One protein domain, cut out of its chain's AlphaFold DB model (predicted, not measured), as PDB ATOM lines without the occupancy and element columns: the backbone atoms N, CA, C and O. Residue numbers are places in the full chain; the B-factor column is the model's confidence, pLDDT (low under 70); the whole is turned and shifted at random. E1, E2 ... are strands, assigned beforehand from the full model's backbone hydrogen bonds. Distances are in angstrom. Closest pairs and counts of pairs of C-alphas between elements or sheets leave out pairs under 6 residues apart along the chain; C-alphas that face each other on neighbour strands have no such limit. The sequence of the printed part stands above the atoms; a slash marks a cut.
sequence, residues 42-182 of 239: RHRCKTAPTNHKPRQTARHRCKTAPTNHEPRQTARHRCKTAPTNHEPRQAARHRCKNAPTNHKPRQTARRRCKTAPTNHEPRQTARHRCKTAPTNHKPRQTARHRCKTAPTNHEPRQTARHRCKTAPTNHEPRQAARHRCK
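Overview. This is residues 42 to 182 of the 239 residues of an uncharacterized protein of Paenibacillus cellulosilyticus (UniProt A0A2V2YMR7). With little regular structure, the printed part winds in stacked turns, a solenoid: strands E1 to E8 stand side by side as one wall, and the long links loop out over one face and back. Of 141 residues, 38 lie in these eight all-parallel strands, ordered alike along the chain and across the sheet; the class is all strand. It is compact, radius of gyration 14.5 A, yet elongated, spanning 40 by 24 by 16 A.

Arrangement. Look first at inner strands E4, residues 108 to 112, and E5, residues 125 to 129, parallel at 4 degrees; N 109 and O 125 are 2.9 A apart, within hydrogen-bond range. Between the links, residues 102 to 103 pair with 119 to 120, parallel.

Along the chain. Find C-alpha 57 at (102.712, 92.968, 24.905); E1, residues 57 to 60, runs 10.1 A. Next come E2, 74 to 78; E3, 91 to 95; then, past E5, E6, 142 to 146; E7, 159 to 163; and E8, 176 to 179, ending at (115.834, 91.164, -7.196).

Size, cuts and confidence. C-alphas 46 and 175 are farthest apart, 44.4 A. The printed part has no cut; its links are long. Mean pLDDT of the printed part is 74.1, with 24 residues under 70, among them residues 170 to 178.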
ATOM      1  N   ARG A  42      98.897  99.295  26.856       74.88
ATOM      2  CA  ARG A  42      98.292 100.021  25.735       74.88
ATOM      3  C   ARG A  42      98.212 101.518  26.039       74.88
ATOM      4  O   ARG A  42      97.370 101.949  26.821       74.88
ATOM      5  N   HIS A  43      99.029 102.313  25.355       73.00
ATOM      6  CA  HIS A  43      99.109 103.766  25.546       73.00
ATOM      7  C   HIS A  43      98.515 104.524  24.351       73.00
ATOM      8  O   HIS A  43      98.820 104.216  23.191       73.00
ATOM      9  N   ARG A  44      97.672 105.532  24.615       78.81
ATOM     10  CA  ARG A  44      97.140 106.475  23.611       78.81
ATOM     11  C   ARG A  44      97.343 107.921  24.075       78.81
ATOM     12  O   ARG A  44      96.454 108.500  24.695       78.81
ATOM     13  N   CYS A  45      98.490 108.497  23.730       73.19
ATOM     14  CA  CYS A  45      98.959 109.800  24.211       73.19
ATOM     15  C   CYS A  45      99.383 110.762  23.081       73.19
ATOM     16  O   CYS A  45      99.314 110.404  21.903       73.19
ATOM     17  N   LYS A  46      99.819 111.995  23.397       76.69
ATOM     18  CA  LYS A  46     100.648 112.782  22.457       76.69
ATOM     19  C   LYS A  46     102.081 112.232  22.487       76.69
ATOM     20  O   LYS A  46     102.578 111.824  21.433       76.69
ATOM     21  N   THR A  47     102.666 112.128  23.678       74.00
ATOM     22  CA  THR A  47     104.047 111.672  23.916       74.00
ATOM     23  C   THR A  47     104.043 110.413  24.787       74.00
ATOM     24  O   THR A  47     103.305 110.344  25.772       74.00
ATOM     25  N   ALA A  48     104.790 109.389  24.376       69.69
ATOM     26  CA  ALA A  48     104.969 108.131  25.112       69.69
ATOM     27  C   ALA A  48     106.114 108.240  26.152       69.69
ATOM     28  O   ALA A  48     106.785 109.270  26.156       69.69
ATOM     29  N   PRO A  49     106.336 107.230  27.023       67.31
ATOM     30  CA  PRO A  49     107.404 107.266  28.031       67.31
ATOM     31  C   PRO A  49     108.798 107.442  27.449       67.31
ATOM     32  O   PRO A  49     109.004 107.026  26.318       67.31
ATOM     33  N   THR A  50     109.772 107.945  28.205       72.62
ATOM     34  CA  THR A  50     111.178 107.973  27.758       72.62
ATOM     35  C   THR A  50     111.715 106.548  27.595       72.62
ATOM     36  O   THR A  50     112.249 106.206  26.535       72.62
ATOM     37  N   ASN A  51     111.469 105.696  28.600       72.81
ATOM     38  CA  ASN A  51     111.798 104.270  28.599       72.81
ATOM     39  C   ASN A  51     110.537 103.420  28.829       72.81
ATOM     40  O   ASN A  51     109.671 103.757  29.637       72.81
ATOM     41  N   HIS A  52     110.416 102.290  28.130       69.75
ATOM     42  CA  HIS A  52     109.270 101.385  28.289       69.75
ATOM     43  C   HIS A  52     109.660  99.932  27.956       69.75
ATOM     44  O   HIS A  52     109.788  99.588  26.771       69.75
ATOM     45  N   LYS A  53     109.803  99.074  28.981       73.81
ATOM     46  CA  LYS A  53     110.257  97.672  28.857       73.81
ATOM     47  C   LYS A  53     109.156  96.661  29.250       73.81
ATOM     48  O   LYS A  53     109.059  96.206  30.384       73.81
ATOM     49  N   PRO A  54     108.254  96.294  28.323       70.62
ATOM     50  CA  PRO A  54     107.151  95.382  28.606       70.62
ATOM     51  C   PRO A  54     107.611  93.922  28.534       70.62
ATOM     52  O   PRO A  54     108.170  93.481  27.520       70.62
ATOM     53  N   ARG A  55     107.308  93.131  29.571       71.69
ATOM     54  CA  ARG A  55     107.653  91.698  29.591       71.69
ATOM     55  C   ARG A  55     106.852  90.866  28.584       71.69
ATOM     56  O   ARG A  55     107.405  89.893  28.077       71.69
ATOM     57  N   GLN A  56     105.625  91.261  28.220       73.50
ATOM     58  CA  GLN A  56     104.919  90.667  27.075       73.50
ATOM     59  C   GLN A  56     104.523  91.676  25.981       73.50
ATOM     60  O   GLN A  56     105.275  91.861  25.019       73.50
ATOM     61  N   THR A  57     103.340  92.299  26.065       74.81
ATOM     62  CA  THR A  57     102.712  92.968  24.905       74.81
ATOM     63  C   THR A  57     102.613  94.489  25.041       74.81
ATOM     64  O   THR A  57     101.924  95.006  25.915       74.81
ATOM     65  N   ALA A  58     103.198  95.220  24.086       74.56
ATOM     66  CA  ALA A  58     103.056  96.670  23.920       74.56
ATOM     67  C   ALA A  58     102.156  97.057  22.737       74.56
ATOM     68  O   ALA A  58     102.339  96.578  21.611       74.56
ATOM     69  N   ARG A  59     101.240  98.010  22.950       78.62
ATOM     70  CA  ARG A  59     100.442  98.652  21.889       78.62
ATOM     71  C   ARG A  59     100.394 100.180  22.054       78.62
ATOM     72  O   ARG A  59      99.551 100.699  22.780       78.62
ATOM     73  N   HIS A  60     101.249 100.905  21.334       75.69
ATOM     74  CA  HIS A  60     101.360 102.373  21.406       75.69
ATOM     75  C   HIS A  60     100.675 103.072  20.221       75.69
ATOM     76  O   HIS A  60     100.922 102.728  19.059       75.69
ATOM     77  N   ARG A  61      99.842 104.090  20.492       80.94
ATOM     78  CA  ARG A  61      99.276 105.013  19.485       80.94
ATOM     79  C   ARG A  61      99.460 106.471  19.923       80.94
ATOM     80  O   ARG A  61      98.579 107.035  20.568       80.94
ATOM     81  N   CYS A  62     100.578 107.072  19.530       75.81
ATOM     82  CA  CYS A  62     101.032 108.402  19.950       75.81
ATOM     83  C   CYS A  62     101.338 109.343  18.761       75.81
ATOM     84  O   CYS A  62     101.213 108.938  17.602       75.81
ATOM     85  N   LYS A  63     101.747 110.600  19.006       78.19
ATOM     86  CA  LYS A  63     102.510 111.380  18.006       78.19
ATOM     87  C   LYS A  63     103.972 110.914  18.024       78.19
ATOM     88  O   LYS A  63     104.464 110.474  16.982       78.19
ATOM     89  N   THR A  64     104.592 110.920  19.202       75.94
ATOM     90  CA  THR A  64     105.998 110.544  19.433       75.94
ATOM     91  C   THR A  64     106.063 109.292  20.306       75.94
ATOM     92  O   THR A  64     105.369 109.206  21.322       75.94
ATOM     93  N   ALA A  65     106.816 108.285  19.866       72.00
ATOM     94  CA  ALA A  65     107.069 107.046  20.609       72.00
ATOM     95  C   ALA A  65     108.231 107.225  21.619       72.00
ATOM     96  O   ALA A  65     108.841 108.291  21.603       72.00
ATOM     97  N   PRO A  66     108.522 106.235  22.490       69.31
ATOM     98  CA  PRO A  66     109.598 106.346  23.482       69.31
ATOM     99  C   PRO A  66     110.976 106.613  22.897       69.31
ATOM    100  O   PRO A  66     111.186 106.261  21.749       69.31
ATOM    101  N   THR A  67     111.934 107.126  23.667       74.50
ATOM    102  CA  THR A  67     113.337 107.192  23.214       74.50
ATOM    103  C   THR A  67     113.903 105.778  23.065       74.50
ATOM    104  O   THR A  67     114.410 105.422  21.997       74.50
ATOM    105  N   ASN A  68     113.701 104.946  24.096       73.62
ATOM    106  CA  ASN A  68     114.101 103.540  24.138       73.62
ATOM    107  C   ASN A  68     112.883 102.630  24.376       73.62
ATOM    108  O   ASN A  68     112.026 102.905  25.221       73.62
ATOM    109  N   HIS A  69     112.790 101.516  23.643       72.81
ATOM    110  CA  HIS A  69     111.677 100.570  23.783       72.81
ATOM    111  C   HIS A  69     112.125  99.109  23.607       72.81
ATOM    112  O   HIS A  69     112.444  98.682  22.492       72.81
ATOM    113  N   GLU A  70     112.068  98.328  24.691       75.19
ATOM    114  CA  GLU A  70     112.657  96.978  24.791       75.19
ATOM    115  C   GLU A  70     111.604  95.906  25.154       75.19
ATOM    116  O   GLU A  70     111.467  95.504  26.310       75.19
ATOM    117  N   PRO A  71     110.787  95.446  24.190       73.25
ATOM    118  CA  PRO A  71     109.732  94.473  24.439       73.25
ATOM    119  C   PRO A  71     110.268  93.035  24.387       73.25
ATOM    120  O   PRO A  71     110.812  92.596  23.365       73.25
ATOM    121  N   ARG A  72     110.053  92.256  25.457       73.25
ATOM    122  CA  ARG A  72     110.489  90.845  25.493       73.25
ATOM    123  C   ARG A  72     109.662  89.916  24.590       73.25
ATOM    124  O   ARG A  72     110.213  88.926  24.125       73.25
ATOM    125  N   GLN A  73     108.398  90.235  24.294       75.38
ATOM    126  CA  GLN A  73     107.572  89.477  23.339       75.38
ATOM    127  C   GLN A  73     107.144  90.345  22.141       75.38
ATOM    128  O   GLN A  73     107.856  90.420  21.137       75.38
ATOM    129  N   THR A  74     105.986  91.011  22.218       76.69
ATOM    130  CA  THR A  74     105.325  91.633  21.056       76.69
ATOM    131  C   THR A  74     105.150  93.141  21.212       76.69
ATOM    132  O   THR A  74     104.544  93.609  22.172       76.69
ATOM    133  N   ALA A  75     105.549  93.918  20.203       76.69
ATOM    134  CA  ALA A  75     105.255  95.351  20.126       76.69
ATOM    135  C   ALA A  75     104.506  95.752  18.852       76.69
ATOM    136  O   ALA A  75     104.850  95.351  17.737       76.69
ATOM    137  N   ARG A  76     103.488  96.605  19.013       80.31
ATOM    138  CA  ARG A  76     102.738  97.236  17.918       80.31
ATOM    139  C   ARG A  76     102.703  98.757  18.112       80.31
ATOM    140  O   ARG A  76     102.022  99.251  19.005       80.31
ATOM    141  N   HIS A  77     103.393  99.501  17.248       77.31
ATOM    142  CA  HIS A  77     103.491 100.970  17.306       77.31
ATOM    143  C   HIS A  77     102.780 101.635  16.119       77.31
ATOM    144  O   HIS A  77     103.038 101.280  14.964       77.31
ATOM    145  N   ARG A  78     101.929 102.639  16.378       81.75
ATOM    146  CA  ARG A  78     101.345 103.535  15.360       81.75
ATOM    147  C   ARG A  78     101.533 105.003  15.762       81.75
ATOM    148  O   ARG A  78     100.705 105.550  16.485       81.75
ATOM    149  N   CYS A  79     102.587 105.631  15.255       77.12
ATOM    150  CA  CYS A  79     103.036 106.978  15.626       77.12
ATOM    151  C   CYS A  79     103.273 107.888  14.400       77.12
ATOM    152  O   CYS A  79     103.124 107.439  13.261       77.12
ATOM    153  N   LYS A  80     103.644 109.163  14.598       78.25
ATOM    154  CA  LYS A  80     104.343 109.943  13.555       78.25
ATOM    155  C   LYS A  80     105.831 109.568  13.563       78.25
ATOM    156  O   LYS A  80     106.330 109.109  12.534       78.25
ATOM    157  N   THR A  81     106.476 109.656  14.725       76.75
ATOM    158  CA  THR A  81     107.902 109.345  14.934       76.75
ATOM    159  C   THR A  81     108.040 108.089  15.796       76.75
ATOM    160  O   THR A  81     107.360 107.961  16.817       76.75
ATOM    161  N   ALA A  82     108.840 107.121  15.346       72.81
ATOM    162  CA  ALA A  82     109.160 105.899  16.091       72.81
ATOM    163  C   ALA A  82     110.309 106.140  17.101       72.81
ATOM    164  O   ALA A  82     110.889 107.219  17.061       72.81
ATOM    165  N   PRO A  83     110.620 105.180  17.997       69.94
ATOM    166  CA  PRO A  83     111.692 105.352  18.979       69.94
ATOM    167  C   PRO A  83     113.062 105.559  18.367       69.94
ATOM    168  O   PRO A  83     113.286 104.997  17.305       69.94
ATOM    169  N   THR A  84     113.984 106.252  19.034       75.12
ATOM    170  CA  THR A  84     115.385 106.358  18.581       75.12
ATOM    171  C   THR A  84     116.027 104.971  18.507       75.12
ATOM    172  O   THR A  84     116.553 104.593  17.454       75.12
ATOM    173  N   ASN A  85     115.864 104.185  19.579       73.88
ATOM    174  CA  ASN A  85     116.299 102.794  19.689       73.88
ATOM    175  C   ASN A  85     115.105 101.874  20.000       73.88
ATOM    176  O   ASN A  85     114.227 102.197  20.807       73.88
ATOM    177  N   HIS A  86     115.052 100.700  19.368       74.31
ATOM    178  CA  HIS A  86     113.990  99.719  19.610       74.31
ATOM    179  C   HIS A  86     114.506  98.281  19.430       74.31
ATOM    180  O   HIS A  86     114.816  97.864  18.312       74.31
ATOM    181  N   GLU A  87     114.523  97.505  20.515       76.19
ATOM    182  CA  GLU A  87     115.189  96.191  20.631       76.19
ATOM    183  C   GLU A  87     114.166  95.094  21.021       76.19
ATOM    184  O   GLU A  87     113.994  94.769  22.197       76.19
ATOM    185  N   PRO A  88     113.400  94.537  20.063       73.88
ATOM    186  CA  PRO A  88     112.377  93.536  20.345       73.88
ATOM    187  C   PRO A  88     112.957  92.119  20.314       73.88
ATOM    188  O   PRO A  88     113.527  91.692  19.303       73.88
ATOM    189  N   ARG A  89     112.751  91.345  21.389       73.94
ATOM    190  CA  ARG A  89     113.253  89.959  21.443       73.94
ATOM    191  C   ARG A  89     112.484  88.989  20.535       73.94
ATOM    192  O   ARG A  89     113.116  88.075  20.024       73.94
ATOM    193  N   GLN A  90     111.188  89.204  20.279       75.06
ATOM    194  CA  GLN A  90     110.411  88.363  19.352       75.06
ATOM    195  C   GLN A  90     109.817  89.152  18.174       75.06
ATOM    196  O   GLN A  90     110.395  89.170  17.084       75.06
ATOM    197  N   ALA A  91     108.675  89.825  18.359       76.56
ATOM    198  CA  ALA A  91     107.870  90.350  17.252       76.56
ATOM    199  C   ALA A  91     107.628  91.867  17.334       76.56
ATOM    200  O   ALA A  91     107.053  92.377  18.296       76.56
ATOM    201  N   ALA A  92     107.968  92.601  16.270       76.94
ATOM    202  CA  ALA A  92     107.731  94.044  16.184       76.94
ATOM    203  C   ALA A  92     106.984  94.462  14.914       76.94
ATOM    204  O   ALA A  92     107.401  94.184  13.785       76.94
ATOM    205  N   ARG A  93     105.891  95.215  15.092       80.50
ATOM    206  CA  ARG A  93     105.087  95.794  14.009       80.50
ATOM    207  C   ARG A  93     104.988  97.314  14.163       80.50
ATOM    208  O   ARG A  93     104.399  97.808  15.119       80.50
ATOM    209  N   HIS A  94     105.508  98.066  13.195       77.31
ATOM    210  CA  HIS A  94     105.516  99.538  13.222       77.31
ATOM    211  C   HIS A  94     104.745 100.130  12.040       77.31
ATOM    212  O   HIS A  94     104.923  99.688  10.906       77.31
ATOM    213  N   ARG A  95     103.953 101.182  12.277       81.38
ATOM    214  CA  ARG A  95     103.362 102.039  11.235       81.38
ATOM    215  C   ARG A  95     103.578 103.514  11.593       81.38
ATOM    216  O   ARG A  95     102.840 104.050  12.413       81.38
ATOM    217  N   CYS A  96     104.565 104.151  10.971       77.75
ATOM    218  CA  CYS A  96     105.027 105.507  11.298       77.75
ATOM    219  C   CYS A  96     105.196 106.398  10.046       77.75
ATOM    220  O   CYS A  96     105.033 105.918   8.922       77.75
ATOM    221  N   LYS A  97     105.507 107.694  10.216       77.94
ATOM    222  CA  LYS A  97     106.088 108.529   9.140       77.94
ATOM    223  C   LYS A  97     107.583 108.204   9.051       77.94
ATOM    224  O   LYS A  97     108.026 107.709   8.015       77.94
ATOM    225  N   ASN A  98     108.285 108.367  10.172       75.69
ATOM    226  CA  ASN A  98     109.721 108.142  10.322       75.69
ATOM    227  C   ASN A  98     109.949 106.906  11.211       75.69
ATOM    228  O   ASN A  98     109.254 106.727  12.218       75.69
ATOM    229  N   ALA A  99     110.855 106.015  10.814       71.56
ATOM    230  CA  ALA A  99     111.294 104.868  11.614       71.56
ATOM    231  C   ALA A  99     112.354 105.283  12.672       71.56
ATOM    232  O   ALA A  99     112.649 106.472  12.758       71.56
ATOM    233  N   PRO A 100     112.857 104.348  13.507       69.12
ATOM    234  CA  PRO A 100     113.968 104.602  14.430       69.12
ATOM    235  C   PRO A 100     115.253 105.068  13.763       69.12
ATOM    236  O   PRO A 100     115.366 104.950  12.551       69.12
ATOM    237  N   THR A 101     116.254 105.468  14.543       74.44
ATOM    238  CA  THR A 101     117.637 105.529  14.041       74.44
ATOM    239  C   THR A 101     118.205 104.110  13.960       74.44
ATOM    240  O   THR A 101     118.670 103.685  12.900       74.44
ATOM    241  N   ASN A 102     118.046 103.337  15.046       73.06
ATOM    242  CA  ASN A 102     118.529 101.961  15.182       73.06
ATOM    243  C   ASN A 102     117.389 100.976  15.490       73.06
ATOM    244  O   ASN A 102     116.456 101.270  16.244       73.06
ATOM    245  N   HIS A 103     117.457  99.767  14.927       72.56
ATOM    246  CA  HIS A 103     116.499  98.702  15.229       72.56
ATOM    247  C   HIS A 103     117.094  97.301  15.032       72.56
ATOM    248  O   HIS A 103     117.329  96.889  13.889       72.56
ATOM    249  N   LYS A 104     117.251  96.549  16.132       75.25
ATOM    250  CA  LYS A 104     117.843  95.199  16.151       75.25
ATOM    251  C   LYS A 104     116.834  94.136  16.640       75.25
ATOM    252  O   LYS A 104     116.796  93.778  17.814       75.25
ATOM    253  N   PRO A 105     115.931  93.646  15.769       73.06
ATOM    254  CA  PRO A 105     114.921  92.656  16.136       73.06
ATOM    255  C   PRO A 105     115.495  91.232  16.122       73.06
ATOM    256  O   PRO A 105     116.029  90.779  15.106       73.06
ATOM    257  N   ARG A 106     115.343  90.489  17.228       73.94
ATOM    258  CA  ARG A 106     115.908  89.130  17.335       73.94
ATOM    259  C   ARG A 106     115.149  88.055  16.541       73.94
ATOM    260  O   ARG A 106     115.788  87.092  16.137       73.94
ATOM    261  N   GLN A 107     113.858  88.234  16.238       76.69
ATOM    262  CA  GLN A 107     113.144  87.373  15.278       76.69
ATOM    263  C   GLN A 107     112.449  88.148  14.146       76.69
ATOM    264  O   GLN A 107     113.018  88.275  13.061       76.69
ATOM    265  N   THR A 108     111.224  88.655  14.350       77.19
ATOM    266  CA  THR A 108     110.340  89.097  13.248       77.19
ATOM    267  C   THR A 108     110.017  90.596  13.259       77.19
ATOM    268  O   THR A 108     109.415  91.123  14.198       77.19
ATOM    269  N   ALA A 109     110.297  91.276  12.140       77.69
ATOM    270  CA  ALA A 109     110.041  92.705  11.936       77.69
ATOM    271  C   ALA A 109     109.094  93.009  10.756       77.69
ATOM    272  O   ALA A 109     109.357  92.669   9.598       77.69
ATOM    273  N   ARG A 110     107.997  93.732  11.035       80.75
ATOM    274  CA  ARG A 110     107.007  94.202  10.043       80.75
ATOM    275  C   ARG A 110     106.759  95.715  10.162       80.75
ATOM    276  O   ARG A 110     105.835  96.166  10.842       80.75
ATOM    277  N   ARG A 111     107.594  96.519   9.495       79.06
ATOM    278  CA  ARG A 111     107.484  97.993   9.438       79.06
ATOM    279  C   ARG A 111     106.564  98.460   8.292       79.06
ATOM    280  O   ARG A 111     106.348  97.735   7.326       79.06
ATOM    281  N   ARG A 112     106.062  99.698   8.361       81.94
ATOM    282  CA  ARG A 112     105.476 100.458   7.237       81.94
ATOM    283  C   ARG A 112     105.667 101.957   7.484       81.94
ATOM    284  O   ARG A 112     105.026 102.506   8.376       81.94
ATOM    285  N   CYS A 113     106.529 102.605   6.710       77.69
ATOM    286  CA  CYS A 113     106.991 103.981   6.953       77.69
ATOM    287  C   CYS A 113     107.026 104.818   5.659       77.69
ATOM    288  O   CYS A 113     106.775 104.281   4.578       77.69
ATOM    289  N   LYS A 114     107.302 106.129   5.750       78.94
ATOM    290  CA  LYS A 114     107.850 106.886   4.608       78.94
ATOM    291  C   LYS A 114     109.358 106.616   4.543       78.94
ATOM    292  O   LYS A 114     109.804 106.048   3.550       78.94
ATOM    293  N   THR A 115     110.074 106.895   5.631       75.94
ATOM    294  CA  THR A 115     111.526 106.675   5.765       75.94
ATOM    295  C   THR A 115     111.806 105.501   6.704       75.94
ATOM    296  O   THR A 115     111.224 105.424   7.790       75.94
ATOM    297  N   ALA A 116     112.653 104.572   6.260       72.88
ATOM    298  CA  ALA A 116     113.224 103.477   7.046       72.88
ATOM    299  C   ALA A 116     114.269 103.988   8.074       72.88
ATOM    300  O   ALA A 116     114.522 105.191   8.091       72.88
ATOM    301  N   PRO A 117     114.805 103.141   8.984       69.62
ATOM    302  CA  PRO A 117     115.861 103.577   9.905       69.62
ATOM    303  C   PRO A 117     117.199 103.792   9.192       69.62
ATOM    304  O   PRO A 117     117.332 103.380   8.047       69.62
ATOM    305  N   THR A 118     118.205 104.362   9.853       75.69
ATOM    306  CA  THR A 118     119.569 104.410   9.293       75.69
ATOM    307  C   THR A 118     120.175 103.004   9.266       75.69
ATOM    308  O   THR A 118     120.607 102.530   8.215       75.69
ATOM    309  N   ASN A 119     120.101 102.301  10.405       74.25
ATOM    310  CA  ASN A 119     120.646 100.956  10.591       74.25
ATOM    311  C   ASN A 119     119.542  99.942  10.933       74.25
ATOM    312  O   ASN A 119     118.645 100.207  11.745       74.25
ATOM    313  N   HIS A 120     119.604  98.749  10.334       73.38
ATOM    314  CA  HIS A 120     118.630  97.684  10.583       73.38
ATOM    315  C   HIS A 120     119.256  96.282  10.559       73.38
ATOM    316  O   HIS A 120     119.674  95.794   9.507       73.38
ATOM    317  N   GLU A 121     119.242  95.604  11.711       75.44
ATOM    318  CA  GLU A 121     119.949  94.331  11.926       75.44
ATOM    319  C   GLU A 121     119.006  93.229  12.449       75.44
ATOM    320  O   GLU A 121     118.957  92.944  13.649       75.44
ATOM    321  N   PRO A 122     118.185  92.617  11.578       72.62
ATOM    322  CA  PRO A 122     117.261  91.563  11.970       72.62
ATOM    323  C   PRO A 122     117.963  90.198  12.008       72.62
ATOM    324  O   PRO A 122     118.515  89.740  11.003       72.62
ATOM    325  N   ARG A 123     117.897  89.496  13.148       73.62
ATOM    326  CA  ARG A 123     118.521  88.162  13.273       73.62
ATOM    327  C   ARG A 123     117.783  87.049  12.515       73.62
ATOM    328  O   ARG A 123     118.424  86.057  12.192       73.62
ATOM    329  N   GLN A 124     116.495  87.210  12.193       76.31
ATOM    330  CA  GLN A 124     115.759  86.258  11.345       76.31
ATOM    331  C   GLN A 124     115.001  86.932  10.191       76.31
ATOM    332  O   GLN A 124     115.537  87.034   9.089       76.31
ATOM    333  N   THR A 125     113.762  87.399  10.405       76.44
ATOM    334  CA  THR A 125     112.837  87.785   9.319       76.44
ATOM    335  C   THR A 125     112.471  89.270   9.324       76.44
ATOM    336  O   THR A 125     111.855  89.781  10.263       76.44
ATOM    337  N   ALA A 126     112.715  89.955   8.203       76.62
ATOM    338  CA  ALA A 126     112.313  91.344   7.976       76.62
ATOM    339  C   ALA A 126     111.475  91.522   6.696       76.62
ATOM    340  O   ALA A 126     111.789  90.970   5.641       76.62
ATOM    341  N   ARG A 127     110.389  92.309   6.771       80.62
ATOM    342  CA  ARG A 127     109.480  92.585   5.634       80.62
ATOM    343  C   ARG A 127     109.136  94.077   5.524       80.62
ATOM    344  O   ARG A 127     108.164  94.530   6.131       80.62
ATOM    345  N   HIS A 128     109.918  94.857   4.777       77.25
ATOM    346  CA  HIS A 128     109.793  96.321   4.741       77.25
ATOM    347  C   HIS A 128     108.901  96.808   3.597       77.25
ATOM    348  O   HIS A 128     109.000  96.351   2.458       77.25
ATOM    349  N   ARG A 129     108.071  97.816   3.896       82.12
ATOM    350  CA  ARG A 129     107.385  98.646   2.900       82.12
ATOM    351  C   ARG A 129     107.557 100.126   3.248       82.12
ATOM    352  O   ARG A 129     107.042 100.578   4.274       82.12
ATOM    353  N   CYS A 130     108.280 100.860   2.412       78.44
ATOM    354  CA  CYS A 130     108.707 102.247   2.648       78.44
ATOM    355  C   CYS A 130     108.712 103.064   1.337       78.44
ATOM    356  O   CYS A 130     108.399 102.514   0.279       78.44
ATOM    357  N   LYS A 131     109.017 104.371   1.388       78.94
ATOM    358  CA  LYS A 131     109.502 105.105   0.203       78.94
ATOM    359  C   LYS A 131     111.012 104.872   0.078       78.94
ATOM    360  O   LYS A 131     111.435 104.274  -0.906       78.94
ATOM    361  N   THR A 132     111.764 105.250   1.105       77.06
ATOM    362  CA  THR A 132     113.220 105.063   1.200       77.06
ATOM    363  C   THR A 132     113.517 103.896   2.135       77.06
ATOM    364  O   THR A 132     112.966 103.853   3.242       77.06
ATOM    365  N   ALA A 133     114.324 102.939   1.678       73.31
ATOM    366  CA  ALA A 133     114.858 101.836   2.479       73.31
ATOM    367  C   ALA A 133     115.987 102.331   3.422       73.31
ATOM    368  O   ALA A 133     116.341 103.507   3.344       73.31
ATOM    369  N   PRO A 134     116.465 101.520   4.389       70.19
ATOM    370  CA  PRO A 134     117.485 101.977   5.339       70.19
ATOM    371  C   PRO A 134     118.859 102.054   4.672       70.19
ATOM    372  O   PRO A 134     119.104 101.264   3.769       70.19
ATOM    373  N   THR A 135     119.752 102.939   5.121       76.12
ATOM    374  CA  THR A 135     121.102 103.088   4.541       76.12
ATOM    375  C   THR A 135     121.889 101.779   4.621       76.12
ATOM    376  O   THR A 135     122.380 101.294   3.602       76.12
ATOM    377  N   ASN A 136     121.915 101.169   5.813       74.19
ATOM    378  CA  ASN A 136     122.569  99.890   6.083       74.19
ATOM    379  C   ASN A 136     121.542  98.828   6.505       74.19
ATOM    380  O   ASN A 136     120.726  99.039   7.414       74.19
ATOM    381  N   HIS A 137     121.602  97.647   5.884       72.38
ATOM    382  CA  HIS A 137     120.706  96.533   6.198       72.38
ATOM    383  C   HIS A 137     121.439  95.184   6.205       72.38
ATOM    384  O   HIS A 137     121.710  94.619   5.145       72.38
ATOM    385  N   LYS A 138     121.682  94.626   7.402       74.56
ATOM    386  CA  LYS A 138     122.440  93.373   7.601       74.56
ATOM    387  C   LYS A 138     121.559  92.260   8.217       74.56
ATOM    388  O   LYS A 138     121.546  92.079   9.436       74.56
ATOM    389  N   PRO A 139     120.734  91.548   7.419       70.56
ATOM    390  CA  PRO A 139     119.835  90.501   7.899       70.56
ATOM    391  C   PRO A 139     120.531  89.132   7.944       70.56
ATOM    392  O   PRO A 139     121.097  88.677   6.950       70.56
ATOM    393  N   ARG A 140     120.436  88.418   9.074       72.06
ATOM    394  CA  ARG A 140     121.097  87.103   9.212       72.06
ATOM    395  C   ARG A 140     120.387  85.939   8.506       72.06
ATOM    396  O   ARG A 140     121.046  84.938   8.257       72.06
ATOM    397  N   GLN A 141     119.099  86.060   8.169       75.38
ATOM    398  CA  GLN A 141     118.366  85.033   7.409       75.38
ATOM    399  C   GLN A 141     117.560  85.633   6.244       75.38
ATOM    400  O   GLN A 141     118.058  85.699   5.123       75.38
ATOM    401  N   THR A 142     116.320  86.082   6.482       74.81
ATOM    402  CA  THR A 142     115.354  86.428   5.423       74.81
ATOM    403  C   THR A 142     114.971  87.908   5.421       74.81
ATOM    404  O   THR A 142     114.367  88.422   6.367       74.81
ATOM    405  N   ALA A 143     115.199  88.581   4.292       75.06
ATOM    406  CA  ALA A 143     114.754  89.952   4.048       75.06
ATOM    407  C   ALA A 143     113.851  90.064   2.812       75.06
ATOM    408  O   ALA A 143     114.164  89.558   1.737       75.06
ATOM    409  N   ARG A 144     112.731  90.786   2.940       78.94
ATOM    410  CA  ARG A 144     111.870  91.169   1.810       78.94
ATOM    411  C   ARG A 144     111.576  92.666   1.831       78.94
ATOM    412  O   ARG A 144     110.867  93.137   2.720       78.94
ATOM    413  N   HIS A 145     112.038  93.396   0.822       75.75
ATOM    414  CA  HIS A 145     111.883  94.850   0.720       75.75
ATOM    415  C   HIS A 145     110.967  95.251  -0.442       75.75
ATOM    416  O   HIS A 145     111.031  94.683  -1.532       75.75
ATOM    417  N   ARG A 146     110.109  96.252  -0.213       81.00
ATOM    418  CA  ARG A 146     109.352  96.955  -1.260       81.00
ATOM    419  C   ARG A 146     109.400  98.466  -1.023       81.00
ATOM    420  O   ARG A 146     108.719  98.978  -0.129       81.00
ATOM    421  N   CYS A 147     110.174  99.167  -1.835       77.38
ATOM    422  CA  CYS A 147     110.505 100.588  -1.692       77.38
ATOM    423  C   CYS A 147     110.411 101.327  -3.043       77.38
ATOM    424  O   CYS A 147     110.086 100.720  -4.064       77.38
ATOM    425  N   LYS A 148     110.657 102.644  -3.051       78.00
ATOM    426  CA  LYS A 148     111.121 103.350  -4.258       78.00
ATOM    427  C   LYS A 148     112.641 103.191  -4.368       78.00
ATOM    428  O   LYS A 148     113.100 102.653  -5.364       78.00
ATOM    429  N   THR A 149     113.368 103.578  -3.323       75.88
ATOM    430  CA  THR A 149     114.838 103.522  -3.246       75.88
ATOM    431  C   THR A 149     115.264 102.344  -2.376       75.88
ATOM    432  O   THR A 149     114.718 102.186  -1.277       75.88
ATOM    433  N   ALA A 150     116.175 101.500  -2.858       72.31
ATOM    434  CA  ALA A 150     116.804 100.424  -2.085       72.31
ATOM    435  C   ALA A 150     117.797 100.958  -1.019       72.31
ATOM    436  O   ALA A 150     117.988 102.170  -0.935       72.31
ATOM    437  N   PRO A 151     118.356 100.093  -0.144       69.44
ATOM    438  CA  PRO A 151     119.471 100.457   0.737       69.44
ATOM    439  C   PRO A 151     120.712 100.870  -0.047       69.44
ATOM    440  O   PRO A 151     120.887 100.392  -1.162       69.44
ATOM    441  N   THR A 152     121.614 101.646   0.552       74.31
ATOM    442  CA  THR A 152     122.958 101.836  -0.018       74.31
ATOM    443  C   THR A 152     123.761 100.541   0.115       74.31
ATOM    444  O   THR A 152     124.260 100.031  -0.883       74.31
ATOM    445  N   ASN A 153     123.777  99.960   1.324       71.56
ATOM    446  CA  ASN A 153     124.468  98.710   1.652       71.56
ATOM    447  C   ASN A 153     123.468  97.638   2.125       71.56
ATOM    448  O   ASN A 153     122.680  97.865   3.057       71.56
ATOM    449  N   HIS A 154     123.497  96.448   1.518       69.62
ATOM    450  CA  HIS A 154     122.609  95.339   1.886       69.62
ATOM    451  C   HIS A 154     123.308  93.965   1.848       69.62
ATOM    452  O   HIS A 154     123.465  93.374   0.782       69.62
ATOM    453  N   GLU A 155     123.614  93.412   3.027       71.69
ATOM    454  CA  GLU A 155     124.405  92.178   3.224       71.69
ATOM    455  C   GLU A 155     123.569  91.037   3.852       71.69
ATOM    456  O   GLU A 155     123.566  90.849   5.078       71.69
ATOM    457  N   PRO A 156     122.784  90.278   3.066       68.44
ATOM    458  CA  PRO A 156     121.971  89.183   3.572       68.44
ATOM    459  C   PRO A 156     122.770  87.877   3.642       68.44
ATOM    460  O   PRO A 156     123.194  87.334   2.622       68.44
ATOM    461  N   ARG A 157     122.894  87.298   4.844       68.75
ATOM    462  CA  ARG A 157     123.614  86.019   5.025       68.75
ATOM    463  C   ARG A 157     122.919  84.797   4.409       68.75
ATOM    464  O   ARG A 157     123.578  83.779   4.249       68.75
ATOM    465  N   GLN A 158     121.629  84.883   4.070       72.50
ATOM    466  CA  GLN A 158     120.910  83.822   3.352       72.50
ATOM    467  C   GLN A 158     120.052  84.390   2.209       72.50
ATOM    468  O   GLN A 158     120.515  84.480   1.077       72.50
ATOM    469  N   THR A 159     118.802  84.789   2.484       72.06
ATOM    470  CA  THR A 159     117.790  85.069   1.449       72.06
ATOM    471  C   THR A 159     117.324  86.525   1.434       72.06
ATOM    472  O   THR A 159     116.758  87.034   2.406       72.06
ATOM    473  N   ALA A 160     117.426  87.170   0.273       70.75
ATOM    474  CA  ALA A 160     116.842  88.476  -0.008       70.75
ATOM    475  C   ALA A 160     115.792  88.431  -1.128       70.75
ATOM    476  O   ALA A 160     115.886  87.658  -2.082       70.75
ATOM    477  N   ARG A 161     114.780  89.303  -1.039       75.75
ATOM    478  CA  ARG A 161     113.867  89.619  -2.149       75.75
ATOM    479  C   ARG A 161     113.561  91.117  -2.181       75.75
ATOM    480  O   ARG A 161     112.898  91.621  -1.272       75.75
ATOM    481  N   HIS A 162     113.982  91.821  -3.228       73.00
ATOM    482  CA  HIS A 162     113.793  93.274  -3.368       73.00
ATOM    483  C   HIS A 162     112.852  93.613  -4.522       73.00
ATOM    484  O   HIS A 162     112.933  93.024  -5.596       73.00
ATOM    485  N   ARG A 163     111.965  94.594  -4.316       78.25
ATOM    486  CA  ARG A 163     111.178  95.225  -5.386       78.25
ATOM    487  C   ARG A 163     111.205  96.743  -5.225       78.25
ATOM    488  O   ARG A 163     110.471  97.294  -4.400       78.25
ATOM    489  N   CYS A 164     112.054  97.384  -6.014       76.25
ATOM    490  CA  CYS A 164     112.424  98.793  -5.951       76.25
ATOM    491  C   CYS A 164     112.256  99.496  -7.315       76.25
ATOM    492  O   CYS A 164     111.906  98.852  -8.306       76.25
ATOM    493  N   LYS A 165     112.438 100.822  -7.367       77.00
ATOM    494  CA  LYS A 165     112.830 101.504  -8.611       77.00
ATOM    495  C   LYS A 165     114.347 101.367  -8.734       77.00
ATOM    496  O   LYS A 165     114.787 100.465  -9.436       77.00
ATOM    497  N   THR A 166     115.096 102.155  -7.961       74.62
ATOM    498  CA  THR A 166     116.564 102.116  -7.945       74.62
ATOM    499  C   THR A 166     117.079 100.940  -7.119       74.62
ATOM    500  O   THR A 166     116.567 100.693  -6.020       74.62
ATOM    501  N   ALA A 167     118.069 100.227  -7.653       68.12
ATOM    502  CA  ALA A 167     118.779  99.129  -6.999       68.12
ATOM    503  C   ALA A 167     119.636  99.628  -5.822       68.12
ATOM    504  O   ALA A 167     119.842 100.837  -5.685       68.12
ATOM    505  N   PRO A 168     120.088  98.723  -4.933       67.94
ATOM    506  CA  PRO A 168     121.128  99.052  -3.967       67.94
ATOM    507  C   PRO A 168     122.476  99.256  -4.666       67.94
ATOM    508  O   PRO A 168     122.737  98.589  -5.664       67.94
ATOM    509  N   THR A 169     123.323 100.129  -4.119       71.38
ATOM    510  CA  THR A 169     124.689 100.351  -4.624       71.38
ATOM    511  C   THR A 169     125.561  99.127  -4.346       71.38
ATOM    512  O   THR A 169     126.094  98.531  -5.273       71.38
ATOM    513  N   ASN A 170     125.605  98.686  -3.083       68.56
ATOM    514  CA  ASN A 170     126.374  97.527  -2.635       68.56
ATOM    515  C   ASN A 170     125.423  96.428  -2.139       68.56
ATOM    516  O   ASN A 170     124.585  96.655  -1.253       68.56
ATOM    517  N   HIS A 171     125.526  95.220  -2.701       68.00
ATOM    518  CA  HIS A 171     124.630  94.117  -2.353       68.00
ATOM    519  C   HIS A 171     125.290  92.733  -2.457       68.00
ATOM    520  O   HIS A 171     125.331  92.137  -3.531       68.00
ATOM    521  N   GLU A 172     125.655  92.163  -1.309       68.19
ATOM    522  CA  GLU A 172     126.390  90.893  -1.196       68.19
ATOM    523  C   GLU A 172     125.542  89.783  -0.541       68.19
ATOM    524  O   GLU A 172     125.496  89.670   0.689       68.19
ATOM    525  N   PRO A 173     124.820  88.953  -1.317       65.75
ATOM    526  CA  PRO A 173     124.063  87.837  -0.777       65.75
ATOM    527  C   PRO A 173     124.931  86.583  -0.676       65.75
ATOM    528  O   PRO A 173     125.359  86.049  -1.692       65.75
ATOM    529  N   ARG A 174     125.098  86.030   0.530       63.88
ATOM    530  CA  ARG A 174     125.853  84.772   0.699       63.88
ATOM    531  C   ARG A 174     125.143  83.513   0.180       63.88
ATOM    532  O   ARG A 174     125.777  82.467   0.157       63.88
ATOM    533  N   GLN A 175     123.857  83.576  -0.197       67.25
ATOM    534  CA  GLN A 175     123.140  82.422  -0.778       67.25
ATOM    535  C   GLN A 175     122.125  82.775  -1.882       67.25
ATOM    536  O   GLN A 175     122.192  82.191  -2.956       67.25
ATOM    537  N   ALA A 176     121.148  83.669  -1.652       65.31
ATOM    538  CA  ALA A 176     120.072  83.881  -2.636       65.31
ATOM    539  C   ALA A 176     119.444  85.285  -2.649       65.31
ATOM    540  O   ALA A 176     119.090  85.838  -1.603       65.31
ATOM    541  N   ALA A 177     119.186  85.835  -3.846       62.53
ATOM    542  CA  ALA A 177     118.555  87.149  -4.011       62.53
ATOM    543  C   ALA A 177     117.590  87.233  -5.215       62.53
ATOM    544  O   ALA A 177     118.019  87.443  -6.343       62.53
ATOM    545  N   ARG A 178     116.264  87.184  -4.990       62.78
ATOM    546  CA  ARG A 178     115.290  87.571  -6.043       62.78
ATOM    547  C   ARG A 178     115.127  89.091  -6.073       62.78
ATOM    548  O   ARG A 178     114.237  89.643  -5.413       62.78
ATOM    549  N   HIS A 179     115.997  89.760  -6.819       70.69
ATOM    550  CA  HIS A 179     115.834  91.164  -7.196       70.69
ATOM    551  C   HIS A 179     114.776  91.297  -8.297       70.69
ATOM    552  O   HIS A 179     114.643  90.422  -9.146       70.69
ATOM    553  N   ARG A 180     113.987  92.375  -8.273       71.31
ATOM    554  CA  ARG A 180     113.137  92.795  -9.400       71.31
ATOM    555  C   ARG A 180     112.864  94.290  -9.301       71.31
ATOM    556  O   ARG A 180     111.824  94.707  -8.773       71.31
ATOM    557  N   CYS A 181     113.816  95.091  -9.763       69.00
ATOM    558  CA  CYS A 181     113.730  96.549  -9.724       69.00
ATOM    559  C   CYS A 181     113.619  97.157 -11.133       69.00
ATOM    560  O   CYS A 181     113.718  96.439 -12.126       69.00
ATOM    561  N   LYS A 182     113.305  98.456 -11.230       64.62
ATOM    562  CA  LYS A 182     113.113  99.184 -12.501       64.62
ATOM    563  C   LYS A 182     114.138 100.328 -12.608       64.62
ATOM    564  O   LYS A 182     113.829 101.424 -12.142       64.62
TER     565      LYS A 182